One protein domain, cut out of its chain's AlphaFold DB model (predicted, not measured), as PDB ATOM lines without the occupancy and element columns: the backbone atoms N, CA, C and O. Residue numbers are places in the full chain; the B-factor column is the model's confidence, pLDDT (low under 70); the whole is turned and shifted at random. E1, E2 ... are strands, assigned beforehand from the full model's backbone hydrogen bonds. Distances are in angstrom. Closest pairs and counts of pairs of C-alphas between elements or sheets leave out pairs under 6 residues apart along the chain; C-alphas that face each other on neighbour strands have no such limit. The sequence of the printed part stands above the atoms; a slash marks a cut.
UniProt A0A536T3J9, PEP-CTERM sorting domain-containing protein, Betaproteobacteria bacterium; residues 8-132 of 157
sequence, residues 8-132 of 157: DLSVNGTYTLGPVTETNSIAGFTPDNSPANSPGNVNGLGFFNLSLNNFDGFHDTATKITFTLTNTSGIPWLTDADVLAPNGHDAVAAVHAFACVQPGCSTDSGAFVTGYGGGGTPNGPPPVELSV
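What this domain is: This is residues 8 to 132 of the 157 residues of the protein "PEP-CTERM sorting domain-containing protein" of Betaproteobacteria bacterium (UniProt A0A536T3J9). With little regular structure, this is a body of short two-stranded ribbons: hairpin E8 and E9 on one side, E1 with E7 and E2 with E6 on the other, E5 between, and hairpin E3 and E4 near one end of E8. The printed part has 125 residues, 36 in nine strands, E1 to E9; it is all strand, its four sheets antiparallel, and compact, radius of gyration of the C-alphas 15.5 A, spans 49 by 34 by 23 A.

How they stand to each other: Within hydrogen-bond range are N 16 of E1, residues 15 to 17, and O 70 of E7, residues 69 to 71, 2.9 A; N 21 of E2, residues 21 to 23, and O 66 of E6, residues 64 to 66, 2.8 A; N 42 of E3, residues 40 to 42, and O 46 of E4, residues 46 to 48, 2.8 A; N 97 of E8, residues 93 to 99, and O 115 of E9, residues 113 to 119, 2.8 A. E5, residues 50 to 53, pairs with no named strand and is near E8.

Where its parts are: E1 begins at C-alpha 15 (26.066, -22.573, -3.244); E9, 19.2 A long, ends at C-alpha 119 (39.254, -32.648, -15.113).

The domain as a whole: The printed part has no cut. Links E2 to E3, E7 to E8 and E8 to E9 are long. Residues 102 and 122 to 132 have pLDDT under 70.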
ATOM      1  N   ASP A   8      36.614 -32.958  -5.437       95.69
ATOM      2  CA  ASP A   8      36.753 -31.513  -5.410       95.69
ATOM      3  C   ASP A   8      36.092 -30.918  -6.644       95.69
ATOM      4  O   ASP A   8      36.283 -31.410  -7.755       95.69
ATOM      5  N   LEU A   9      35.311 -29.858  -6.465       95.50
ATOM      6  CA  LEU A   9      34.638 -29.159  -7.554       95.50
ATOM      7  C   LEU A   9      34.845 -27.657  -7.434       95.50
ATOM      8  O   LEU A   9      34.813 -27.080  -6.347       95.50
ATOM      9  N   SER A  10      35.053 -27.022  -8.582       95.62
ATOM     10  CA  SER A  10      35.098 -25.573  -8.700       95.62
ATOM     11  C   SER A  10      33.709 -25.106  -9.123       95.62
ATOM     12  O   SER A  10      33.376 -25.012 -10.303       95.62
ATOM     13  N   VAL A  11      32.849 -24.918  -8.125       96.19
ATOM     14  CA  VAL A  11      31.450 -24.522  -8.287       96.19
ATOM     15  C   VAL A  11      31.378 -23.052  -8.681       96.19
ATOM     16  O   VAL A  11      31.996 -22.188  -8.056       96.19
ATOM     17  N   ASN A  12      30.589 -22.751  -9.705       94.94
ATOM     18  CA  ASN A  12      30.421 -21.402 -10.215       94.94
ATOM     19  C   ASN A  12      29.511 -20.567  -9.298       94.94
ATOM     20  O   ASN A  12      28.282 -20.649  -9.364       94.94
ATOM     21  N   GLY A  13      30.122 -19.744  -8.448       94.00
ATOM     22  CA  GLY A  13      29.422 -18.855  -7.522       94.00
ATOM     23  C   GLY A  13      29.184 -19.466  -6.140       94.00
ATOM     24  O   GLY A  13      29.846 -20.417  -5.725       94.00
ATOM     25  N   THR A  14      28.264 -18.867  -5.381       95.19
ATOM     26  CA  THR A  14      27.897 -19.339  -4.039       95.19
ATOM     27  C   THR A  14      26.834 -20.424  -4.119       95.19
ATOM     28  O   THR A  14      25.904 -20.349  -4.924       95.19
ATOM     29  N   TYR A  15      26.950 -21.420  -3.246       96.81
ATOM     30  CA  TYR A  15      26.066 -22.573  -3.244       96.81
ATOM     31  C   TYR A  15      25.814 -23.082  -1.821       96.81
ATOM     32  O   TYR A  15      26.545 -22.758  -0.882       96.81
ATOM     33  N   THR A  16      24.790 -23.919  -1.668       96.56
ATOM     34  CA  THR A  16      24.640 -24.815  -0.514       96.56
ATOM     35  C   THR A  16      24.714 -26.263  -0.973       96.56
ATOM     36  O   THR A  16      24.120 -26.618  -1.995       96.56
ATOM     37  N   LEU A  17      25.423 -27.089  -0.209       96.69
ATOM     38  CA  LEU A  17      25.559 -28.523  -0.443       96.69
ATOM     39  C   LEU A  17      24.433 -29.281   0.276       96.69
ATOM     40  O   LEU A  17      24.223 -29.094   1.474       96.69
ATOM     41  N   GLY A  18      23.698 -30.109  -0.466       95.75
ATOM     42  CA  GLY A  18      22.734 -31.059   0.086       95.75
ATOM     43  C   GLY A  18      23.406 -32.319   0.648       95.75
ATOM     44  O   GLY A  18      24.631 -32.415   0.651       95.75
ATOM     45  N   PRO A  19      22.623 -33.310   1.105       94.38
ATOM     46  CA  PRO A  19      23.171 -34.580   1.564       94.38
ATOM     47  C   PRO A  19      24.058 -35.224   0.497       94.38
ATOM     48  O   PRO A  19      23.697 -35.257  -0.683       94.38
ATOM     49  N   VAL A  20      25.201 -35.740   0.931       95.19
ATOM     50  CA  VAL A  20      26.109 -36.515   0.093       95.19
ATOM     51  C   VAL A  20      25.785 -37.988   0.285       95.19
ATOM     52  O   VAL A  20      25.488 -38.439   1.385       95.19
ATOM     53  N   THR A  21      25.775 -38.743  -0.802       94.88
ATOM     54  CA  THR A  21      25.609 -40.193  -0.784       94.88
ATOM     55  C   THR A  21      26.747 -40.812  -1.557       94.88
ATOM     56  O   THR A  21      27.008 -40.446  -2.705       94.88
ATOM     57  N   GLU A  22      27.386 -41.784  -0.934       94.06
ATOM     58  CA  GLU A  22      28.507 -42.505  -1.493       94.06
ATOM     59  C   GLU A  22      28.182 -43.984  -1.622       94.06
ATOM     60  O   GLU A  22      27.589 -44.605  -0.736       94.06
ATOM     61  N   THR A  23      28.585 -44.574  -2.743       93.75
ATOM     62  CA  THR A  23      28.456 -46.010  -2.960       93.75
ATOM     63  C   THR A  23      29.746 -46.603  -3.494       93.75
ATOM     64  O   THR A  23      30.468 -46.001  -4.299       93.75
ATOM     65  N   ASN A  24      30.026 -47.828  -3.065       91.44
ATOM     66  CA  ASN A  24      31.147 -48.612  -3.548       91.44
ATOM     67  C   ASN A  24      30.619 -49.879  -4.225       91.44
ATOM     68  O   ASN A  24      29.823 -50.618  -3.647       91.44
ATOM     69  N   SER A  25      31.010 -50.098  -5.479       90.69
ATOM     70  CA  SER A  25      30.682 -51.317  -6.224       90.69
ATOM     71  C   SER A  25      31.580 -52.500  -5.845       90.69
ATOM     72  O   SER A  25      31.331 -53.622  -6.286       90.69
ATOM     73  N   ILE A  26      32.608 -52.258  -5.029       88.50
ATOM     74  CA  ILE A  26      33.588 -53.235  -4.574       88.50
ATOM     75  C   ILE A  26      33.252 -53.631  -3.134       88.50
ATOM     76  O   ILE A  26      33.047 -52.784  -2.266       88.50
ATOM     77  N   ALA A  27      33.176 -54.937  -2.883       87.62
ATOM     78  CA  ALA A  27      32.825 -55.467  -1.571       87.62
ATOM     79  C   ALA A  27      33.916 -55.186  -0.520       87.62
ATOM     80  O   ALA A  27      35.101 -55.130  -0.842       87.62
ATOM     81  N   GLY A  28      33.501 -55.061   0.742       87.94
ATOM     82  CA  GLY A  28      34.390 -54.870   1.896       87.94
ATOM     83  C   GLY A  28      34.649 -53.408   2.265       87.94
ATOM     84  O   GLY A  28      34.960 -53.133   3.417       87.94
ATOM     85  N   PHE A  29      34.459 -52.473   1.336       90.06
ATOM     86  CA  PHE A  29      34.617 -51.040   1.590       90.06
ATOM     87  C   PHE A  29      33.359 -50.420   2.204       90.06
ATOM     88  O   PHE A  29      32.239 -50.845   1.901       90.06
ATOM     89  N   THR A  30      33.548 -49.386   3.026       90.38
ATOM     90  CA  THR A  30      32.458 -48.685   3.723       90.38
ATOM     91  C   THR A  30      32.403 -47.223   3.273       90.38
ATOM     92  O   THR A  30      33.190 -46.423   3.744       90.38
ATOM     93  N   PRO A  31      31.505 -46.830   2.355       89.44
ATOM     94  CA  PRO A  31      31.437 -45.441   1.905       89.44
ATOM     95  C   PRO A  31      31.082 -44.467   3.039       89.44
ATOM     96  O   PRO A  31      30.172 -44.744   3.832       89.44
ATOM     97  N   ASP A  32      31.718 -43.297   3.053       87.94
ATOM     98  CA  ASP A  32      31.399 -42.221   3.990       87.94
ATOM     99  C   ASP A  32      30.222 -41.421   3.427       87.94
ATOM    100  O   ASP A  32      30.361 -40.618   2.519       87.94
ATOM    101  N   ASN A  33      29.014 -41.640   3.941       87.06
ATOM    102  CA  ASN A  33      27.816 -40.940   3.460       87.06
ATOM    103  C   ASN A  33      27.639 -39.542   4.087       87.06
ATOM    104  O   ASN A  33      26.549 -38.968   4.055       87.06
ATOM    105  N   SER A  34      28.686 -38.999   4.704       87.56
ATOM    106  CA  SER A  34      28.670 -37.687   5.346       87.56
ATOM    107  C   SER A  34      30.045 -37.003   5.321       87.56
ATOM    108  O   SER A  34      30.457 -36.454   6.349       87.56
ATOM    109  N   PRO A  35      30.752 -36.985   4.173       90.06
ATOM    110  CA  PRO A  35      32.080 -36.408   4.106       90.06
ATOM    111  C   PRO A  35      32.002 -34.908   4.392       90.06
ATOM    112  O   PRO A  35      31.055 -34.207   4.006       90.06
ATOM    113  N   ALA A  36      33.015 -34.394   5.081       90.12
ATOM    114  CA  ALA A  36      33.072 -32.979   5.407       90.12
ATOM    115  C   ALA A  36      33.375 -32.161   4.145       90.12
ATOM    116  O   ALA A  36      34.355 -32.436   3.457       90.12
ATOM    117  N   ASN A  37      32.593 -31.109   3.878       94.50
ATOM    118  CA  ASN A  37      32.954 -30.123   2.858       94.50
ATOM    119  C   ASN A  37      34.008 -29.156   3.420       94.50
ATOM    120  O   ASN A  37      33.673 -28.280   4.221       94.50
ATOM    121  N   SER A  38      35.259 -29.308   2.995       94.12
ATOM    122  CA  SER A  38      36.421 -28.569   3.500       94.12
ATOM    123  C   SER A  38      37.201 -27.912   2.352       94.12
ATOM    124  O   SER A  38      38.267 -28.404   1.988       94.12
ATOM    125  N   PRO A  39      36.694 -26.805   1.771       95.06
ATOM    126  CA  PRO A  39      37.308 -26.141   0.617       95.06
ATOM    127  C   PRO A  39      38.801 -25.858   0.804       95.06
ATOM    128  O   PRO A  39      39.229 -25.423   1.877       95.06
ATOM    129  N   GLY A  40      39.600 -26.060  -0.243       93.31
ATOM    130  CA  GLY A  40      41.052 -26.044  -0.102       93.31
ATOM    131  C   GLY A  40      41.823 -26.208  -1.406       93.31
ATOM    132  O   GLY A  40      41.255 -26.271  -2.493       93.31
ATOM    133  N   ASN A  41      43.152 -26.229  -1.282       91.31
ATOM    134  CA  ASN A  41      44.049 -26.488  -2.404       91.31
ATOM    135  C   ASN A  41      44.247 -27.991  -2.595       91.31
ATOM    136  O   ASN A  41      44.656 -28.680  -1.661       91.31
ATOM    137  N   VAL A  42      44.060 -28.452  -3.826       89.75
ATOM    138  CA  VAL A  42      44.403 -29.800  -4.274       89.75
ATOM    139  C   VAL A  42      45.766 -29.760  -4.956       89.75
ATOM    140  O   VAL A  42      46.075 -28.833  -5.715       89.75
ATOM    141  N   ASN A  43      46.607 -30.752  -4.658       85.00
ATOM    142  CA  ASN A  43      48.003 -30.779  -5.083       85.00
ATOM    143  C   ASN A  43      48.130 -30.659  -6.612       85.00
ATOM    144  O   ASN A  43      47.610 -31.495  -7.343       85.00
ATOM    145  N   GLY A  44      48.793 -29.602  -7.087       83.88
ATOM    146  CA  GLY A  44      48.995 -29.326  -8.515       83.88
ATOM    147  C   GLY A  44      47.762 -28.831  -9.282       83.88
ATOM    148  O   GLY A  44      47.927 -28.319 -10.383       83.88
ATOM    149  N   LEU A  45      46.555 -28.912  -8.707       88.31
ATOM    150  CA  LEU A  45      45.282 -28.611  -9.384       88.31
ATOM    151  C   LEU A  45      44.613 -27.321  -8.897       88.31
ATOM    152  O   LEU A  45      43.652 -26.855  -9.501       88.31
ATOM    153  N   GLY A  46      45.142 -26.690  -7.847       90.50
ATOM    154  CA  GLY A  46      44.685 -25.386  -7.358       90.50
ATOM    155  C   GLY A  46      43.585 -25.445  -6.316       90.50
ATOM    156  O   GLY A  46      43.324 -26.483  -5.716       90.50
ATOM    157  N   PHE A  47      42.976 -24.288  -6.072       93.94
ATOM    158  CA  PHE A  47      41.923 -24.135  -5.079       93.94
ATOM    159  C   PHE A  47      40.570 -24.591  -5.631       93.94
ATOM    160  O   PHE A  47      40.180 -24.191  -6.731       93.94
ATOM    161  N   PHE A  48      39.838 -25.364  -4.834       96.00
ATOM    162  CA  PHE A  48      38.464 -25.773  -5.094       96.00
ATOM    163  C   PHE A  48      37.569 -25.279  -3.961       96.00
ATOM    164  O   PHE A  48      37.888 -25.421  -2.777       96.00
ATOM    165  N   ASN A  49      36.448 -24.658  -4.326       96.31
ATOM    166  CA  ASN A  49      35.509 -24.101  -3.357       96.31
ATOM    167  C   ASN A  49      34.531 -25.143  -2.796       96.31
ATOM    168  O   ASN A  49      33.872 -24.825  -1.813       96.31
ATOM    169  N   LEU A  50      34.479 -26.348  -3.374       96.94
ATOM    170  CA  LEU A  50      33.865 -27.557  -2.826       96.94
ATOM    171  C   LEU A  50      34.929 -28.650  -2.753       96.94
ATOM    172  O   LEU A  50      35.570 -28.932  -3.759       96.94
ATOM    173  N   SER A  51      35.086 -29.276  -1.591       96.00
ATOM    174  CA  SER A  51      36.046 -30.364  -1.385       96.00
ATOM    175  C   SER A  51      35.483 -31.342  -0.367       96.00
ATOM    176  O   SER A  51      35.295 -30.978   0.792       96.00
ATOM    177  N   LEU A  52      35.128 -32.547  -0.804       95.31
ATOM    178  CA  LEU A  52      34.606 -33.594   0.070       95.31
ATOM    179  C   LEU A  52      35.763 -34.414   0.632       95.31
ATOM    180  O   LEU A  52      36.548 -34.968  -0.135       95.31
ATOM    181  N   ASN A  53      35.829 -34.509   1.958       92.19
ATOM    182  CA  ASN A  53      36.845 -35.278   2.665       92.19
ATOM    183  C   ASN A  53      36.207 -36.476   3.360       92.19
ATOM    184  O   ASN A  53      35.419 -36.288   4.295       92.19
ATOM    185  N   ASN A  54      36.577 -37.678   2.924       89.25
ATOM    186  CA  ASN A  54      36.141 -38.914   3.565       89.25
ATOM    187  C   ASN A  54      36.973 -39.193   4.814       89.25
ATOM    188  O   ASN A  54      38.140 -38.809   4.897       89.25
ATOM    189  N   PHE A  55      36.371 -39.896   5.770       79.62
ATOM    190  CA  PHE A  55      36.969 -40.162   7.075       79.62
ATOM    191  C   PHE A  55      38.277 -40.981   7.054       79.62
ATOM    192  O   PHE A  55      39.231 -40.583   7.721       79.62
ATOM    193  N   ASP A  56      38.340 -42.110   6.334       71.62
ATOM    194  CA  ASP A  56      39.500 -43.019   6.377       71.62
ATOM    195  C   ASP A  56      39.853 -43.611   4.998       71.62
ATOM    196  O   ASP A  56      39.459 -44.708   4.600       71.62
ATOM    197  N   GLY A  57      40.660 -42.843   4.260       81.38
ATOM    198  CA  GLY A  57      41.577 -43.367   3.252       81.38
ATOM    199  C   GLY A  57      40.984 -44.389   2.281       81.38
ATOM    200  O   GLY A  57      39.970 -44.161   1.626       81.38
ATOM    201  N   PHE A  58      41.674 -45.521   2.147       86.94
ATOM    202  CA  PHE A  58      41.312 -46.574   1.204       86.94
ATOM    203  C   PHE A  58      40.125 -47.434   1.673       86.94
ATOM    204  O   PHE A  58      39.377 -47.921   0.827       86.94
ATOM    205  N   HIS A  59      39.933 -47.621   2.984       86.62
ATOM    206  CA  HIS A  59      38.863 -48.469   3.531       86.62
ATOM    207  C   HIS A  59      37.482 -47.813   3.408       86.62
ATOM    208  O   HIS A  59      36.494 -48.513   3.153       86.62
ATOM    209  N   ASP A  60      37.439 -46.481   3.451       87.31
ATOM    210  CA  ASP A  60      36.217 -45.686   3.370       87.31
ATOM    211  C   ASP A  60      36.075 -44.993   2.012       87.31
ATOM    212  O   ASP A  60      35.792 -43.799   1.883       87.31
ATOM    213  N   THR A  61      36.318 -45.775   0.956       90.19
ATOM    214  CA  THR A  61      36.257 -45.297  -0.423       90.19
ATOM    215  C   THR A  61      34.868 -45.398  -1.030       90.19
ATOM    216  O   THR A  61      34.072 -46.294  -0.736       90.19
ATOM    217  N   ALA A  62      34.641 -44.537  -2.015       91.75
ATOM    218  CA  ALA A  62      33.526 -44.601  -2.934       91.75
ATOM    219  C   ALA A  62      33.993 -44.925  -4.360       91.75
ATOM    220  O   ALA A  62      35.100 -44.591  -4.793       91.75
ATOM    221  N   THR A  63      33.104 -45.541  -5.130       92.19
ATOM    222  CA  THR A  63      33.193 -45.614  -6.603       92.19
ATOM    223  C   THR A  63      32.244 -44.632  -7.278       92.19
ATOM    224  O   THR A  63      32.376 -44.355  -8.467       92.19
ATOM    225  N   LYS A  64      31.276 -44.112  -6.519       93.00
ATOM    226  CA  LYS A  64      30.318 -43.111  -6.959       93.00
ATOM    227  C   LYS A  64      29.940 -42.231  -5.778       93.00
ATOM    228  O   LYS A  64      29.614 -42.739  -4.710       93.00
ATOM    229  N   ILE A  65      29.924 -40.928  -6.019       94.19
ATOM    230  CA  ILE A  65      29.466 -39.912  -5.077       94.19
ATOM    231  C   ILE A  65      28.338 -39.143  -5.752       94.19
ATOM    232  O   ILE A  65      28.375 -38.889  -6.957       94.19
ATOM    233  N   THR A  66      27.275 -38.848  -5.018       95.12
ATOM    234  CA  THR A  66      26.118 -38.104  -5.518       95.12
ATOM    235  C   THR A  66      25.666 -37.116  -4.460       95.12
ATOM    236  O   THR A  66      25.548 -37.460  -3.291       95.12
ATOM    237  N   PHE A  67      25.401 -35.887  -4.878       95.69
ATOM    238  CA  PHE A  67      24.884 -34.821  -4.031       95.69
ATOM    239  C   PHE A  67      24.138 -33.806  -4.888       95.69
ATOM    240  O   PHE A  67      24.233 -33.811  -6.117       95.69
ATOM    241  N   THR A  68      23.419 -32.912  -4.219       95.44
ATOM    242  CA  THR A  68      22.737 -31.781  -4.851       95.44
ATOM    243  C   THR A  68      23.434 -30.488  -4.463       95.44
ATOM    244  O   THR A  68      23.709 -30.259  -3.285       95.44
ATOM    245  N   LEU A  69      23.674 -29.621  -5.443       95.88
ATOM    246  CA  LEU A  69      24.082 -28.239  -5.213       95.88
ATOM    247  C   LEU A  69      22.896 -27.322  -5.480       95.88
ATOM    248  O   LEU A  69      22.267 -27.405  -6.535       95.88
ATOM    249  N   THR A  70      22.619 -26.428  -4.540       95.94
ATOM    250  CA  THR A  70      21.644 -25.354  -4.737       95.94
ATOM    251  C   THR A  70      22.400 -24.053  -4.934       95.94
ATOM    252  O   THR A  70      23.146 -23.637  -4.047       95.94
ATOM    253  N   ASN A  71      22.202 -23.408  -6.082       95.94
ATOM    254  CA  ASN A  71      22.742 -22.083  -6.355       95.94
ATOM    255  C   ASN A  71      22.102 -21.060  -5.403       95.94
ATOM    256  O   ASN A  71      20.877 -20.941  -5.343       95.94
ATOM    257  N   THR A  72      22.932 -20.333  -4.661       96.25
ATOM    258  CA  THR A  72      22.505 -19.240  -3.771       96.25
ATOM    259  C   THR A  72      23.045 -17.885  -4.210       96.25
ATOM    260  O   THR A  72      22.894 -16.889  -3.502       96.25
ATOM    261  N   SER A  73      23.695 -17.837  -5.369       91.19
ATOM    262  CA  SER A  73      24.132 -16.597  -5.989       91.19
ATOM    263  C   SER A  73      22.943 -15.833  -6.586       91.19
ATOM    264  O   SER A  73      21.847 -16.363  -6.763       91.19
ATOM    265  N   GLY A  74      23.159 -14.561  -6.925       87.38
ATOM    266  CA  GLY A  74      22.148 -13.737  -7.593       87.38
ATOM    267  C   GLY A  74      21.937 -14.055  -9.080       87.38
ATOM    268  O   GLY A  74      21.094 -13.415  -9.705       87.38
ATOM    269  N   ILE A  75      22.699 -14.994  -9.659       90.81
ATOM    270  CA  ILE A  75      22.647 -15.357 -11.081       90.81
ATOM    271  C   ILE A  75      22.340 -16.861 -11.189       90.81
ATOM    272  O   ILE A  75      23.119 -17.668 -10.683       90.81
ATOM    273  N   PRO A  76      21.230 -17.274 -11.828       93.06
ATOM    274  CA  PRO A  76      20.855 -18.685 -11.912       93.06
ATOM    275  C   PRO A  76      21.787 -19.483 -12.836       93.06
ATOM    276  O   PRO A  76      22.269 -18.960 -13.839       93.06
ATOM    277  N   TRP A  77      21.975 -20.773 -12.537       94.44
ATOM    278  CA  TRP A  77      22.543 -21.739 -13.485       94.44
ATOM    279  C   TRP A  77      21.434 -22.156 -14.458       94.44
ATOM    280  O   TRP A  77      20.396 -22.655 -14.018       94.44
ATOM    281  N   LEU A  78      21.608 -21.904 -15.756       94.06
ATOM    282  CA  LEU A  78      20.592 -22.198 -16.776       94.06
ATOM    283  C   LEU A  78      20.812 -23.569 -17.420       94.06
ATOM    284  O   LEU A  78      19.863 -24.199 -17.886       94.06
ATOM    285  N   THR A  79      22.061 -24.020 -17.431       90.38
ATOM    286  CA  THR A  79      22.523 -25.295 -17.971       90.38
ATOM    287  C   THR A  79      23.400 -26.024 -16.952       90.38
ATOM    288  O   THR A  79      23.850 -25.449 -15.961       90.38
ATOM    289  N   ASP A  80      23.651 -27.307 -17.192       86.00
ATOM    290  CA  ASP A  80      24.597 -28.112 -16.415       86.00
ATOM    291  C   ASP A  80      26.034 -27.574 -16.505       86.00
ATOM    292  O   ASP A  80      26.757 -27.568 -15.509       86.00
ATOM    293  N   ALA A  81      26.420 -27.047 -17.668       86.88
ATOM    294  CA  ALA A  81      27.710 -26.400 -17.882       86.88
ATOM    295  C   ALA A  81      27.910 -25.140 -17.020       86.88
ATOM    296  O   ALA A  81      29.050 -24.782 -16.739       86.88
ATOM    297  N   ASP A  82      26.832 -24.494 -16.562       91.75
ATOM    298  CA  ASP A  82      26.924 -23.289 -15.728       91.75
ATOM    299  C   ASP A  82      27.252 -23.597 -14.262       91.75
ATOM    300  O   ASP A  82      27.611 -22.680 -13.523       91.75
ATOM    301  N   VAL A  83      27.105 -24.855 -13.828       93.88
ATOM    302  CA  VAL A  83      27.290 -25.266 -12.425       93.88
ATOM    303  C   VAL A  83      28.756 -25.189 -12.010       93.88
ATOM    304  O   VAL A  83      29.057 -24.850 -10.865       93.88
ATOM    305  N   LEU A  84      29.671 -25.497 -12.929       93.62
ATOM    306  CA  LEU A  84      31.108 -25.524 -12.677       93.62
ATOM    307  C   LEU A  84      31.810 -24.439 -13.487       93.62
ATOM    308  O   LEU A  84      31.491 -24.206 -14.648       93.62
ATOM    309  N   ALA A  85      32.806 -23.806 -12.881       92.25
ATOM    310  CA  ALA A  85      33.672 -22.845 -13.546       92.25
ATOM    311  C   ALA A  85      35.132 -23.242 -13.310       92.25
ATOM    312  O   ALA A  85      35.457 -23.688 -12.210       92.25
ATOM    313  N   PRO A  86      36.028 -23.079 -14.297       91.31
ATOM    314  CA  PRO A  86      37.441 -23.373 -14.099       91.31
ATOM    315  C   PRO A  86      38.020 -22.568 -12.940       91.31
ATOM    316  O   PRO A  86      37.731 -21.378 -12.788       91.31
ATOM    317  N   ASN A  87      38.841 -23.221 -12.126       90.06
ATOM    318  CA  ASN A  87      39.633 -22.547 -11.112       90.06
ATOM    319  C   ASN A  87      40.873 -21.877 -11.741       90.06
ATOM    320  O   ASN A  87      41.040 -21.832 -12.959       90.06
ATOM    321  N   GLY A  88      41.777 -21.367 -10.901       87.31
ATOM    322  CA  GLY A  88      43.009 -20.707 -11.350       87.31
ATOM    323  C   GLY A  88      44.012 -21.585 -12.123       87.31
ATOM    324  O   GLY A  88      45.028 -21.053 -12.558       87.31
ATOM    325  N   HIS A  89      43.757 -22.888 -12.286       87.69
ATOM    326  CA  HIS A  89      44.578 -23.840 -13.053       87.69
ATOM    327  C   HIS A  89      43.768 -24.587 -14.126       87.69
ATOM    328  O   HIS A  89      44.106 -25.710 -14.502       87.69
ATOM    329  N   ASP A  90      42.677 -23.979 -14.595       87.44
ATOM    330  CA  ASP A  90      41.785 -24.531 -15.621       87.44
ATOM    331  C   ASP A  90      41.084 -25.850 -15.225       87.44
ATOM    332  O   ASP A  90      40.467 -26.515 -16.062       87.44
ATOM    333  N   ALA A  91      41.122 -26.224 -13.941       90.31
ATOM    334  CA  ALA A  91      40.444 -27.404 -13.421       90.31
ATOM    335  C   ALA A  91      39.024 -27.055 -12.952       90.31
ATOM    336  O   ALA A  91      38.807 -26.070 -12.246       90.31
ATOM    337  N   VAL A  92      38.045 -27.884 -13.317       93.12
ATOM    338  CA  VAL A  92      36.654 -27.779 -12.831       93.12
ATOM    339  C   VAL A  92      36.329 -28.838 -11.784       93.12
ATOM    340  O   VAL A  92      35.428 -28.643 -10.970       93.12
ATOM    341  N   ALA A  93      37.073 -29.945 -11.797       93.12
ATOM    342  CA  ALA A  93      36.919 -31.052 -10.872       93.12
ATOM    343  C   ALA A  93      38.273 -31.700 -10.558       93.12
ATOM    344  O   ALA A  93      39.164 -31.709 -11.411       93.12
ATOM    345  N   ALA A  94      38.397 -32.293  -9.377       93.62
ATOM    346  CA  ALA A  94      39.472 -33.208  -9.028       93.62
ATOM    347  C   ALA A  94      38.956 -34.372  -8.172       93.62
ATOM    348  O   ALA A  94      37.860 -34.327  -7.612       93.62
ATOM    349  N   VAL A  95      39.736 -35.446  -8.127       93.06
ATOM    350  CA  VAL A  95      39.441 -36.654  -7.354       93.06
ATOM    351  C   VAL A  95      40.736 -37.212  -6.783       93.06
ATOM    352  O   VAL A  95      41.718 -37.362  -7.512       93.06
ATOM    353  N   HIS A  96      40.730 -37.587  -5.508       92.19
ATOM    354  CA  HIS A  96      41.766 -38.436  -4.934       92.19
ATOM    355  C   HIS A  96      41.442 -39.904  -5.240       92.19
ATOM    356  O   HIS A  96      40.520 -40.519  -4.690       92.19
ATOM    357  N   ALA A  97      42.165 -40.462  -6.208       91.00
ATOM    358  CA  ALA A  97      41.940 -41.798  -6.728       91.00
ATOM    359  C   ALA A  97      42.946 -42.802  -6.161       91.00
ATOM    360  O   ALA A  97      44.142 -42.539  -6.061       91.00
ATOM    361  N   PHE A  98      42.446 -44.006  -5.888       90.31
ATOM    362  CA  PHE A  98      43.250 -45.169  -5.543       90.31
ATOM    363  C   PHE A  98      43.247 -46.130  -6.723       90.31
ATOM    364  O   PHE A  98      42.179 -46.499  -7.218       90.31
ATOM    365  N   ALA A  99      44.428 -46.556  -7.156       88.81
ATOM    366  CA  ALA A  99      44.574 -47.626  -8.127       88.81
ATOM    367  C   ALA A  99      45.088 -48.890  -7.436       88.81
ATOM    368  O   ALA A  99      45.927 -48.839  -6.536       88.81
ATOM    369  N   CYS A 100      44.582 -50.035  -7.878       87.31
ATOM    370  CA  CYS A 100      44.870 -51.341  -7.297       87.31
ATOM    371  C   CYS A 100      45.497 -52.256  -8.348       87.31
ATOM    372  O   CYS A 100      45.186 -52.159  -9.537       87.31
ATOM    373  N   VAL A 101      46.366 -53.162  -7.907       82.06
ATOM    374  CA  VAL A 101      46.914 -54.231  -8.753       82.06
ATOM    375  C   VAL A 101      45.989 -55.448  -8.771       82.06
ATOM    376  O   VAL A 101      45.088 -55.578  -7.948       82.06
ATOM    377  N   GLN A 102      46.187 -56.337  -9.745       68.81
ATOM    378  CA  GLN A 102      45.407 -57.571  -9.880       68.81
ATOM    379  C   GLN A 102      45.446 -58.426  -8.592       68.81
ATOM    380  O   GLN A 102      46.508 -58.520  -7.975       68.81
ATOM    381  N   PRO A 103      44.328 -59.078  -8.203       72.31
ATOM    382  CA  PRO A 103      43.097 -59.275  -8.983       72.31
ATOM    383  C   PRO A 103      42.086 -58.111  -8.927       72.31
ATOM    384  O   PRO A 103      41.009 -58.224  -9.507       72.31
ATOM    385  N   GLY A 104      42.414 -56.988  -8.281       79.31
ATOM    386  CA  GLY A 104      41.549 -55.810  -8.173       79.31
ATOM    387  C   GLY A 104      41.685 -55.129  -6.813       79.31
ATOM    388  O   GLY A 104      42.524 -55.510  -6.001       79.31
ATOM    389  N   CYS A 105      40.856 -54.119  -6.551       84.56
ATOM    390  CA  CYS A 105      40.801 -53.523  -5.218       84.56
ATOM    391  C   CYS A 105      40.134 -54.484  -4.232       84.56
ATOM    392  O   CYS A 105      39.053 -55.002  -4.501       84.56
ATOM    393  N   SER A 106      40.765 -54.684  -3.082       86.25
ATOM    394  CA  SER A 106      40.181 -55.357  -1.926       86.25
ATOM    395  C   SER A 106      40.700 -54.695  -0.659       86.25
ATOM    396  O   SER A 106      41.810 -54.158  -0.666       86.25
ATOM    397  N   THR A 107      39.931 -54.752   0.424       82.12
ATOM    398  CA  THR A 107      40.358 -54.232   1.731       82.12
ATOM    399  C   THR A 107      41.639 -54.896   2.237       82.12
ATOM    400  O   THR A 107      42.431 -54.258   2.916       82.12
ATOM    401  N   ASP A 108      41.899 -56.142   1.837       81.44
ATOM    402  CA  ASP A 108      43.058 -56.912   2.301       81.44
ATOM    403  C   ASP A 108      44.358 -56.555   1.562       81.44
ATOM    404  O   ASP A 108      45.456 -56.776   2.074       81.44
ATOM    405  N   SER A 109      44.253 -56.020   0.341       78.94
ATOM    406  CA  SER A 109      45.398 -55.765  -0.547       78.94
ATOM    407  C   SER A 109      45.872 -54.309  -0.561       78.94
ATOM    408  O   SER A 109      46.931 -54.033  -1.126       78.94
ATOM    409  N   GLY A 110      45.115 -53.385   0.040       82.00
ATOM    410  CA  GLY A 110      45.419 -51.951   0.024       82.00
ATOM    411  C   GLY A 110      45.415 -51.320  -1.381       82.00
ATOM    412  O   GLY A 110      45.142 -51.981  -2.389       82.00
ATOM    413  N   ALA A 111      45.727 -50.022  -1.448       87.06
ATOM    414  CA  ALA A 111      45.977 -49.325  -2.709       87.06
ATOM    415  C   ALA A 111      47.417 -49.575  -3.184       87.06
ATOM    416  O   ALA A 111      48.358 -49.499  -2.396       87.06
ATOM    417  N   PHE A 112      47.603 -49.825  -4.483       88.62
ATOM    418  CA  PHE A 112      48.935 -49.928  -5.088       88.62
ATOM    419  C   PHE A 112      49.582 -48.553  -5.254       88.62
ATOM    420  O   PHE A 112      50.759 -48.365  -4.957       88.62
ATOM    421  N   VAL A 113      48.798 -47.592  -5.741       89.50
ATOM    422  CA  VAL A 113      49.195 -46.191  -5.879       89.50
ATOM    423  C   VAL A 113      47.988 -45.307  -5.601       89.50
ATOM    424  O   VAL A 113      46.847 -45.690  -5.867       89.50
ATOM    425  N   THR A 114      48.254 -44.127  -5.057       89.81
ATOM    426  CA  THR A 114      47.251 -43.104  -4.784       89.81
ATOM    427  C   THR A 114      47.711 -41.762  -5.329       89.81
ATOM    428  O   THR A 114      48.915 -41.509  -5.421       89.81
ATOM    429  N   GLY A 115      46.766 -40.914  -5.718       88.50
ATOM    430  CA  GLY A 115      47.065 -39.580  -6.214       88.50
ATOM    431  C   GLY A 115      45.825 -38.811  -6.637       88.50
ATOM    432  O   GLY A 115      44.720 -39.347  -6.688       88.50
ATOM    433  N   TYR A 116      46.032 -37.540  -6.954       89.50
ATOM    434  CA  TYR A 116      44.983 -36.673  -7.466       89.50
ATOM    435  C   TYR A 116      44.924 -36.753  -8.989       89.50
ATOM    436  O   TYR A 116      45.953 -36.880  -9.648       89.50
ATOM    437  N   GLY A 117      43.716 -36.681  -9.537       87.88
ATOM    438  CA  GLY A 117      43.483 -36.484 -10.964       87.88
ATOM    439  C   GLY A 117      42.474 -35.363 -11.176       87.88
ATOM    440  O   GLY A 117      41.456 -35.319 -10.487       87.88
ATOM    441  N   GLY A 118      42.760 -34.457 -12.111       87.25
ATOM    442  CA  GLY A 118      41.909 -33.311 -12.435       87.25
ATOM    443  C   GLY A 118      41.184 -33.448 -13.773       87.25
ATOM    444  O   GLY A 118      41.701 -34.041 -14.720       87.25
ATOM    445  N   GLY A 119      40.001 -32.844 -13.869       85.12
ATOM    446  CA  GLY A 119      39.254 -32.648 -15.113       85.12
ATOM    447  C   GLY A 119      39.097 -31.161 -15.437       85.12
ATOM    448  O   GLY A 119      38.792 -30.362 -14.550       85.12
ATOM    449  N   GLY A 120      39.315 -30.797 -16.702       79.69
ATOM    450  CA  GLY A 120      39.068 -29.453 -17.237       79.69
ATOM    451  C   GLY A 120      37.644 -29.304 -17.783       79.69
ATOM    452  O   GLY A 120      36.800 -30.185 -17.603       79.69
ATOM    453  N   THR A 121      37.358 -28.195 -18.468       71.50
ATOM    454  CA  THR A 121      36.048 -27.999 -19.115       71.50
ATOM    455  C   THR A 121      35.786 -29.050 -20.200       71.50
ATOM    456  O   THR A 121      36.729 -29.585 -20.791       71.50
ATOM    457  N   PRO A 122      34.514 -29.339 -20.530       62.06
ATOM    458  CA  PRO A 122      34.188 -30.152 -21.695       62.06
ATOM    459  C   PRO A 122      34.829 -29.546 -22.958       62.06
ATOM    460  O   PRO A 122      34.468 -28.445 -23.373       62.06
ATOM    461  N   ASN A 123      35.772 -30.270 -23.572       60.50
ATOM    462  CA  ASN A 123      36.610 -29.847 -24.714       60.50
ATOM    463  C   ASN A 123      37.718 -28.815 -24.414       60.50
ATOM    464  O   ASN A 123      38.343 -28.312 -25.349       60.50
ATOM    465  N   GLY A 124      37.977 -28.500 -23.145       62.78
ATOM    466  CA  GLY A 124      39.130 -27.700 -22.736       62.78
ATOM    467  C   GLY A 124      40.446 -28.483 -22.819       62.78
ATOM    468  O   GLY A 124      40.431 -29.716 -22.906       62.78
ATOM    469  N   PRO A 125      41.603 -27.795 -22.794       62.12
ATOM    470  CA  PRO A 125      42.874 -28.471 -22.565       62.12
ATOM    471  C   PRO A 125      42.830 -29.228 -21.221       62.12
ATOM    472  O   PRO A 125      42.097 -28.818 -20.316       62.12
ATOM    473  N   PRO A 126      43.581 -30.336 -21.073       68.00
ATOM    474  CA  PRO A 126      43.718 -30.985 -19.774       68.00
ATOM    475  C   PRO A 126      44.227 -29.963 -18.743       68.00
ATOM    476  O   PRO A 126      45.024 -29.097 -19.123       68.00
ATOM    477  N   PRO A 127      43.791 -30.046 -17.471       68.81
ATOM    478  CA  PRO A 127      44.261 -29.136 -16.437       68.81
ATOM    479  C   PRO A 127      45.781 -29.108 -16.397       68.81
ATOM    480  O   PRO A 127      46.439 -30.148 -16.505       68.81
ATOM    481  N   VAL A 128      46.338 -27.912 -16.249       64.94
ATOM    482  CA  VAL A 128      47.780 -27.776 -16.096       64.94
ATOM    483  C   VAL A 128      48.105 -28.159 -14.664       64.94
ATOM    484  O   VAL A 128      47.937 -27.356 -13.748       64.94
ATOM    485  N   GLU A 129      48.584 -29.385 -14.466       63.94
ATOM    486  CA  GLU A 129      49.262 -29.716 -13.222       63.94
ATOM    487  C   GLU A 129      50.528 -28.871 -13.153       63.94
ATOM    488  O   GLU A 129      51.523 -29.123 -13.841       63.94
ATOM    489  N   LEU A 130      50.490 -27.819 -12.337       60.66
ATOM    490  CA  LEU A 130      51.713 -27.122 -11.998       60.66
ATOM    491  C   LEU A 130      52.511 -28.081 -11.126       60.66
ATOM    492  O   LEU A 130      52.192 -28.274  -9.952       60.66
ATOM    493  N   SER A 131      53.550 -28.685 -11.706       57.81
ATOM    494  CA  SER A 131      54.592 -29.347 -10.932       57.81
ATOM    495  C   SER A 131      55.072 -28.326  -9.913       57.81
ATOM    496  O   SER A 131      55.716 -27.347 -10.298       57.81
ATOM    497  N   VAL A 132      54.683 -28.494  -8.648       59.47
ATOM    498  CA  VAL A 132      55.085 -27.589  -7.576       59.47
ATOM    499  C   VAL A 132      56.610 -27.614  -7.571       59.47
ATOM    500  O   VAL A 132      57.177 -28.669  -7.275       59.47
TER     501      VAL A 132